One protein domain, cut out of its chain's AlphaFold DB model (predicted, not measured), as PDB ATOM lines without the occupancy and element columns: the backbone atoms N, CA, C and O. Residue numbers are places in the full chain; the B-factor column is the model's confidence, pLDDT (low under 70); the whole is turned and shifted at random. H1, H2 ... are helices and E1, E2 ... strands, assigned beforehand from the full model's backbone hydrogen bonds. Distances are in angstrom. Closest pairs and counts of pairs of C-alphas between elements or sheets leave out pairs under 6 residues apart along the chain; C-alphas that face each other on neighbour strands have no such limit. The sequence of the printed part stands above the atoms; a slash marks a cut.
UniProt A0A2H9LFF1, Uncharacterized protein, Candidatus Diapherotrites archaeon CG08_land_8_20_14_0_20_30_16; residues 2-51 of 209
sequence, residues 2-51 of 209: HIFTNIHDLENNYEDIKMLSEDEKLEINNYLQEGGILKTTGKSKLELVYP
ATOM      1  N   HIS A   2      49.561   4.119 -21.055       58.66
ATOM      2  CA  HIS A   2      49.469   3.213 -19.911       58.66
ATOM      3  C   HIS A   2      48.469   2.109 -20.246       58.66
ATOM      4  O   HIS A   2      47.364   2.388 -20.712       58.66
ATOM      5  N   ILE A   3      48.922   0.868 -20.095       64.25
ATOM      6  CA  ILE A   3      48.128  -0.346 -20.261       64.25
ATOM      7  C   ILE A   3      47.841  -0.851 -18.854       64.25
ATOM      8  O   ILE A   3      48.764  -0.938 -18.046       64.25
ATOM      9  N   PHE A   4      46.583  -1.167 -18.575       65.31
ATOM     10  CA  PHE A   4      46.154  -1.586 -17.248       65.31
ATOM     11  C   PHE A   4      45.752  -3.057 -17.261       65.31
ATOM     12  O   PHE A   4      45.011  -3.491 -18.142       65.31
ATOM     13  N   THR A   5      46.243  -3.807 -16.275       62.97
ATOM     14  CA  THR A   5      45.923  -5.228 -16.047       62.97
ATOM     15  C   THR A   5      45.269  -5.467 -14.682       62.97
ATOM     16  O   THR A   5      44.868  -6.587 -14.377       62.97
ATOM     17  N   ASN A   6      45.139  -4.422 -13.861       73.12
ATOM     18  CA  ASN A   6      44.487  -4.443 -12.556       73.12
ATOM     19  C   ASN A   6      43.700  -3.138 -12.349       73.12
ATOM     20  O   ASN A   6      44.121  -2.067 -12.796       73.12
ATOM     21  N   ILE A   7      42.561  -3.228 -11.663       71.12
ATOM     22  CA  ILE A   7      41.717  -2.082 -11.337       71.12
ATOM     23  C   ILE A   7      42.394  -1.059 -10.418       71.12
ATOM     24  O   ILE A   7      42.150   0.130 -10.584       71.12
ATOM     25  N   HIS A   8      43.285  -1.470  -9.510       72.56
ATOM     26  CA  HIS A   8      43.987  -0.517  -8.639       72.56
ATOM     27  C   HIS A   8      44.877   0.451  -9.428       72.56
ATOM     28  O   HIS A   8      44.963   1.634  -9.098       72.56
ATOM     29  N   ASP A   9      45.484  -0.020 -10.517       71.69
ATOM     30  CA  ASP A   9      46.261   0.842 -11.404       71.69
ATOM     31  C   ASP A   9      45.346   1.802 -12.180       71.69
ATOM     32  O   ASP A   9      45.727   2.941 -12.442       71.69
ATOM     33  N   LEU A  10      44.117   1.387 -12.498       71.25
ATOM     34  CA  LEU A  10      43.094   2.244 -13.104       71.25
ATOM     35  C   LEU A  10      42.573   3.308 -12.128       71.25
ATOM     36  O   LEU A  10      42.526   4.482 -12.486       71.25
ATOM     37  N   GLU A  11      42.240   2.931 -10.891       71.94
ATOM     38  CA  GLU A  11      41.749   3.845  -9.850       71.94
ATOM     39  C   GLU A  11      42.766   4.940  -9.522       71.94
ATOM     40  O   GLU A  11      42.404   6.105  -9.367       71.94
ATOM     41  N   ASN A  12      44.052   4.594  -9.451       69.06
ATOM     42  CA  ASN A  12      45.106   5.561  -9.145       69.06
ATOM     43  C   ASN A  12      45.319   6.594 -10.261       69.06
ATOM     44  O   ASN A  12      45.816   7.686  -9.992       69.06
ATOM     45  N   ASN A  13      44.918   6.274 -11.494       63.97
ATOM     46  CA  ASN A  13      45.203   7.080 -12.676       63.97
ATOM     47  C   ASN A  13      43.957   7.707 -13.329       63.97
ATOM     48  O   ASN A  13      44.110   8.442 -14.307       63.97
ATOM     49  N   TYR A  14      42.743   7.445 -12.820       68.88
ATOM     50  CA  TYR A  14      41.503   7.860 -13.483       68.88
ATOM     51  C   TYR A  14      40.350   8.177 -12.507       68.88
ATOM     52  O   TYR A  14      39.873   7.306 -11.779       68.88
ATOM     53  N   GLU A  15      39.875   9.428 -12.496       66.50
ATOM     54  CA  GLU A  15      38.863   9.902 -11.535       66.50
ATOM     55  C   GLU A  15      37.457   9.339 -11.784       66.50
ATOM     56  O   GLU A  15      36.785   9.004 -10.810       66.50
ATOM     57  N   ASP A  16      37.023   9.122 -13.035       67.19
ATOM     58  CA  ASP A  16      35.664   8.592 -13.258       67.19
ATOM     59  C   ASP A  16      35.536   7.117 -12.832       67.19
ATOM     60  O   ASP A  16      34.446   6.670 -12.487       67.19
ATOM     61  N   ILE A  17      36.648   6.365 -12.774       69.06
ATOM     62  CA  ILE A  17      36.678   4.989 -12.238       69.06
ATOM     63  C   ILE A  17      36.453   5.027 -10.719       69.06
ATOM     64  O   ILE A  17      35.801   4.141 -10.171       69.06
ATOM     65  N   LYS A  18      36.929   6.076 -10.030       68.19
ATOM     66  CA  LYS A  18      36.672   6.266  -8.592       68.19
ATOM     67  C   LYS A  18      35.199   6.548  -8.299       68.19
ATOM     68  O   LYS A  18      34.761   6.284  -7.183       68.19
ATOM     69  N   MET A  19      34.456   7.073  -9.277       73.31
ATOM     70  CA  MET A  19      33.020   7.353  -9.170       73.31
ATOM     71  C   MET A  19      32.127   6.154  -9.516       73.31
ATOM     72  O   MET A  19      30.909   6.247  -9.354       73.31
ATOM     73  N   LEU A  20      32.700   5.038  -9.978       77.31
ATOM     74  CA  LEU A  20      31.948   3.810 -10.220       77.31
ATOM     75  C   LEU A  20      31.492   3.179  -8.907       77.31
ATOM     76  O   LEU A  20      32.185   3.245  -7.889       77.31
ATOM     77  N   SER A  21      30.336   2.521  -8.948       83.19
ATOM     78  CA  SER A  21      29.889   1.693  -7.830       83.19
ATOM     79  C   SER A  21      30.833   0.505  -7.609       83.19
ATOM     80  O   SER A  21      31.511   0.049  -8.531       83.19
ATOM     81  N   GLU A  22      30.863  -0.028  -6.386       82.94
ATOM     82  CA  GLU A  22      31.699  -1.189  -6.047       82.94
ATOM     83  C   GLU A  22      31.389  -2.412  -6.929       82.94
ATOM     84  O   GLU A  22      32.303  -3.137  -7.323       82.94
ATOM     85  N   ASP A  23      30.127  -2.588  -7.331       81.25
ATOM     86  CA  ASP A  23      29.722  -3.639  -8.270       81.25
ATOM     87  C   ASP A  23      30.331  -3.426  -9.666       81.25
ATOM     88  O   ASP A  23      30.844  -4.360 -10.278       81.25
ATOM     89  N   GLU A  24      30.331  -2.195 -10.182       81.12
ATOM     90  CA  GLU A  24      30.922  -1.890 -11.490       81.12
ATOM     91  C   GLU A  24      32.445  -2.038 -11.477       81.12
ATOM     92  O   GLU A  24      33.029  -2.548 -12.436       81.12
ATOM     93  N   LYS A  25      33.092  -1.650 -10.376       82.38
ATOM     94  CA  LYS A  25      34.525  -1.878 -10.174       82.38
ATOM     95  C   LYS A  25      34.853  -3.366 -10.160       82.38
ATOM     96  O   LYS A  25      35.781  -3.798 -10.842       82.38
ATOM     97  N   LEU A  26      34.073  -4.169  -9.438       84.25
ATOM     98  CA  LEU A  26      34.253  -5.616  -9.409       84.25
ATOM     99  C   LEU A  26      34.185  -6.220 -10.817       84.25
ATOM    100  O   LEU A  26      35.034  -7.034 -11.177       84.25
ATOM    101  N   GLU A  27      33.231  -5.792 -11.641       83.62
ATOM    102  CA  GLU A  27      33.088  -6.299 -13.009       83.62
ATOM    103  C   GLU A  27      34.206  -5.841 -13.956       83.62
ATOM    104  O   GLU A  27      34.662  -6.623 -14.793       83.62
ATOM    105  N   ILE A  28      34.710  -4.612 -13.812       84.12
ATOM    106  CA  ILE A  28      35.904  -4.163 -14.549       84.12
ATOM    107  C   ILE A  28      37.130  -4.971 -14.121       84.12
ATOM    108  O   ILE A  28      37.937  -5.368 -14.961       84.12
ATOM    109  N   ASN A  29      37.275  -5.261 -12.831       84.69
ATOM    110  CA  ASN A  29      38.364  -6.100 -12.353       84.69
ATOM    111  C   ASN A  29      38.257  -7.530 -12.909       84.69
ATOM    112  O   ASN A  29      39.253  -8.075 -13.382       84.69
ATOM    113  N   ASN A  30      37.051  -8.110 -12.935       84.38
ATOM    114  CA  ASN A  30      36.806  -9.416 -13.553       84.38
ATOM    115  C   ASN A  30      37.189  -9.407 -15.042       84.38
ATOM    116  O   ASN A  30      37.863 -10.322 -15.505       84.38
ATOM    117  N   TYR A  31      36.830  -8.351 -15.779       84.62
ATOM    118  CA  TYR A  31      37.218  -8.184 -17.182       84.62
ATOM    119  C   TYR A  31      38.737  -8.221 -17.388       84.62
ATOM    120  O   TYR A  31      39.231  -8.917 -18.276       84.62
ATOM    121  N   LEU A  32      39.484  -7.485 -16.561       85.75
ATOM    122  CA  LEU A  32      40.947  -7.443 -16.632       85.75
ATOM    123  C   LEU A  32      41.568  -8.800 -16.273       85.75
ATOM    124  O   LEU A  32      42.491  -9.256 -16.944       85.75
ATOM    125  N   GLN A  33      41.021  -9.487 -15.265       84.44
ATOM    126  CA  GLN A  33      41.453 -10.835 -14.874       84.44
ATOM    127  C   GLN A  33      41.187 -11.888 -15.958       84.44
ATOM    128  O   GLN A  33      41.953 -12.843 -16.085       84.44
ATOM    129  N   GLU A  34      40.146 -11.707 -16.771       83.06
ATOM    130  CA  GLU A  34      39.856 -12.550 -17.938       83.06
ATOM    131  C   GLU A  34      40.766 -12.248 -19.150       83.06
ATOM    132  O   GLU A  34      40.599 -12.838 -20.217       83.06
ATOM    133  N   GLY A  35      41.762 -11.365 -18.990       81.12
ATOM    134  CA  GLY A  35      42.712 -10.984 -20.037       81.12
ATOM    135  C   GLY A  35      42.252  -9.800 -20.887       81.12
ATOM    136  O   GLY A  35      42.837  -9.533 -21.939       81.12
ATOM    137  N   GLY A  36      41.205  -9.094 -20.453       83.69
ATOM    138  CA  GLY A  36      40.787  -7.831 -21.037       83.69
ATOM    139  C   GLY A  36      41.849  -6.748 -20.848       83.69
ATOM    140  O   GLY A  36      42.523  -6.677 -19.824       83.69
ATOM    141  N   ILE A  37      41.998  -5.886 -21.849       82.94
ATOM    142  CA  ILE A  37      42.978  -4.805 -21.854       82.94
ATOM    143  C   ILE A  37      42.259  -3.485 -22.101       82.94
ATOM    144  O   ILE A  37      41.572  -3.301 -23.112       82.94
ATOM    145  N   LEU A  38      42.470  -2.552 -21.178       82.06
ATOM    146  CA  LEU A  38      41.998  -1.180 -21.260       82.06
ATOM    147  C   LEU A  38      43.195  -0.232 -21.371       82.06
ATOM    148  O   LEU A  38      44.255  -0.448 -20.779       82.06
ATOM    149  N   LYS A  39      43.012   0.833 -22.143       77.50
ATOM    150  CA  LYS A  39      43.953   1.936 -22.325       77.50
ATOM    151  C   LYS A  39      43.258   3.227 -21.939       77.50
ATOM    152  O   LYS A  39      42.063   3.380 -22.148       77.50
ATOM    153  N   THR A  40      44.022   4.193 -21.457       70.31
ATOM    154  CA  THR A  40      43.550   5.573 -21.345       70.31
ATOM    155  C   THR A  40      44.182   6.455 -22.421       70.31
ATOM    156  O   THR A  40      45.375   6.343 -22.733       70.31
ATOM    157  N   THR A  41      43.378   7.342 -23.005       66.75
ATOM    158  CA  THR A  41      43.831   8.380 -23.941       66.75
ATOM    159  C   THR A  41      43.515   9.743 -23.327       66.75
ATOM    160  O   THR A  41      42.423  10.278 -23.477       66.75
ATOM    161  N   GLY A  42      44.479  10.292 -22.579       65.00
ATOM    162  CA  GLY A  42      44.305  11.512 -21.781       65.00
ATOM    163  C   GLY A  42      43.823  11.233 -20.352       65.00
ATOM    164  O   GLY A  42      43.918  10.106 -19.873       65.00
ATOM    165  N   LYS A  43      43.326  12.270 -19.661       62.38
ATOM    166  CA  LYS A  43      42.839  12.171 -18.270       62.38
ATOM    167  C   LYS A  43      41.424  11.587 -18.139       62.38
ATOM    168  O   LYS A  43      41.039  11.236 -17.035       62.38
ATOM    169  N   SER A  44      40.669  11.505 -19.236       63.09
ATOM    170  CA  SER A  44      39.209  11.322 -19.187       63.09
ATOM    171  C   SER A  44      38.625  10.492 -20.341       63.09
ATOM    172  O   SER A  44      37.432  10.568 -20.619       63.09
ATOM    173  N   LYS A  45      39.435   9.673 -21.032       67.44
ATOM    174  CA  LYS A  45      38.905   8.707 -22.007       67.44
ATOM    175  C   LYS A  45      39.485   7.312 -21.802       67.44
ATOM    176  O   LYS A  45      40.692   7.119 -21.961       67.44
ATOM    177  N   LEU A  46      38.611   6.354 -21.501       72.50
ATOM    178  CA  LEU A  46      38.910   4.926 -21.458       72.50
ATOM    179  C   LEU A  46      38.635   4.297 -22.834       72.50
ATOM    180  O   LEU A  46      37.542   4.402 -23.392       72.50
ATOM    181  N   GLU A  47      39.648   3.649 -23.390       72.50
ATOM    182  CA  GLU A  47      39.622   2.956 -24.671       72.50
ATOM    183  C   GLU A  47      39.860   1.461 -24.460       72.50
ATOM    184  O   GLU A  47      40.694   1.027 -23.668       72.50
ATOM    185  N   LEU A  48      39.120   0.655 -25.203       75.94
ATOM    186  CA  LEU A  48      39.184  -0.794 -25.170       75.94
ATOM    187  C   LEU A  48      40.241  -1.238 -26.158       75.94
ATOM    188  O   LEU A  48      40.134  -0.962 -27.352       75.94
ATOM    189  N   VAL A  49      41.262  -1.910 -25.647       77.00
ATOM    190  CA  VAL A  49      42.348  -2.435 -26.475       77.00
ATOM    191  C   VAL A  49      42.024  -3.859 -26.902       77.00
ATOM    192  O   VAL A  49      42.189  -4.195 -28.071       77.00
ATOM    193  N   TYR A  50      41.552  -4.691 -25.972       77.00
ATOM    194  CA  TYR A  50      41.241  -6.089 -26.253       77.00
ATOM    195  C   TYR A  50      40.238  -6.676 -25.251       77.00
ATOM    196  O   TYR A  50      40.394  -6.396 -24.063       77.00
ATOM    197  N   PRO A  51      39.299  -7.544 -25.685       80.12
ATOM    198  CA  PRO A  51      38.843  -7.722 -27.074       80.12
ATOM    199  C   PRO A  51      38.335  -6.410 -27.688       80.12
ATOM    200  O   PRO A  51      38.081  -5.466 -26.960       80.12
TER     201      PRO A  51
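Overview. This is residues 2 to 51 of the 209 residues of an uncharacterized protein of Candidatus Diapherotrites archaeon CG08_land_8_20_14_0_20_30_16 (UniProt A0A2H9LFF1). A cluster of three helices, H1, H2 and H3, sits to one side of a small two-stranded hairpin, E1 and E2, with few C-alpha contacts between helices and strands. H1 and H3 stand crosswise where they meet, H2 is a short turn at the far end of H1, and residues 3 to 4, before H1, run beside E1. The printed part has 50 residues, with three named helices and then two named strands in the order H1, H2, H3, E1, E2. The sheet, E1 - E2, is antiparallel, and the class is mixed, helices and strands. The whole is compact, with a radius of gyration of the C-alphas of 9.9 A and spans of 24 by 23 by 14 A.

Along the chain. The printed part begins at His 2, whose C-alpha is at (49.469, 3.213, -19.911). H1 is residues 7 to 13, 9.9 A long from first to last C-alpha, and begins with C-alpha 7 at (41.717, -2.082, -11.337). H2 is residues 15 to 18, 5.2 A. H3, the longest helix, is residues 22 to 33, 16.3 A. E1 is residues 37 to 40, 10.4 A. E2 is residues 46 to 50, 12.2 A, and ends with C-alpha 50 at (41.241, -6.089, -26.253).

Arrangement. Residues 3 to 4, a stretch too short to be named, pair antiparallel with residues 38 to 39 of E1. E1 and E2 form a hairpin, antiparallel at 151 degrees between their directions. N 37 and O 50 are 2.8 A apart and N 47 and O 39 are 2.7 A apart, both within hydrogen-bond range. H1 and E1 are near each other, with 5 pairs of C-alphas within 10 A. H1 touches H3 about perpendicular, at 74 degrees; their closest C-alphas, of Ile 7 and Asn 29, are 5.3 A apart. H1 and H2 only just touch, with 3 pairs of C-alphas within 8 A, and only at the corner by their link; their closest C-alphas, of Glu 11 and Ile 17, are 5.7 A apart. H2 and H3 are close but not clearly touching, with the C-alphas of Ile 17 and Lys 25 closest at 7.5 A. The closest C-alphas of H3 and E1, those of Leu 32 and Leu 38, are 7.9 A apart. E2 is apart from H1, H2 and H3, and H2 is also apart from E1. Every O i to N i+4 pair of H3 is within hydrogen-bond range, as are 2 of 3 in H1; H2 is too short for such a pair.

Size, cuts and confidence. The two C-alphas farthest apart, those of Asp 23 and Gly 42, are 25.0 A apart. The printed part has no cut. The links H1 to H2, H2 to H3, H3 to E1 and E1 to E2 are tight. The mean pLDDT of the printed part is 74.7; it is under 70 at residues 2 to 5, 12 to 18 and 41 to 45.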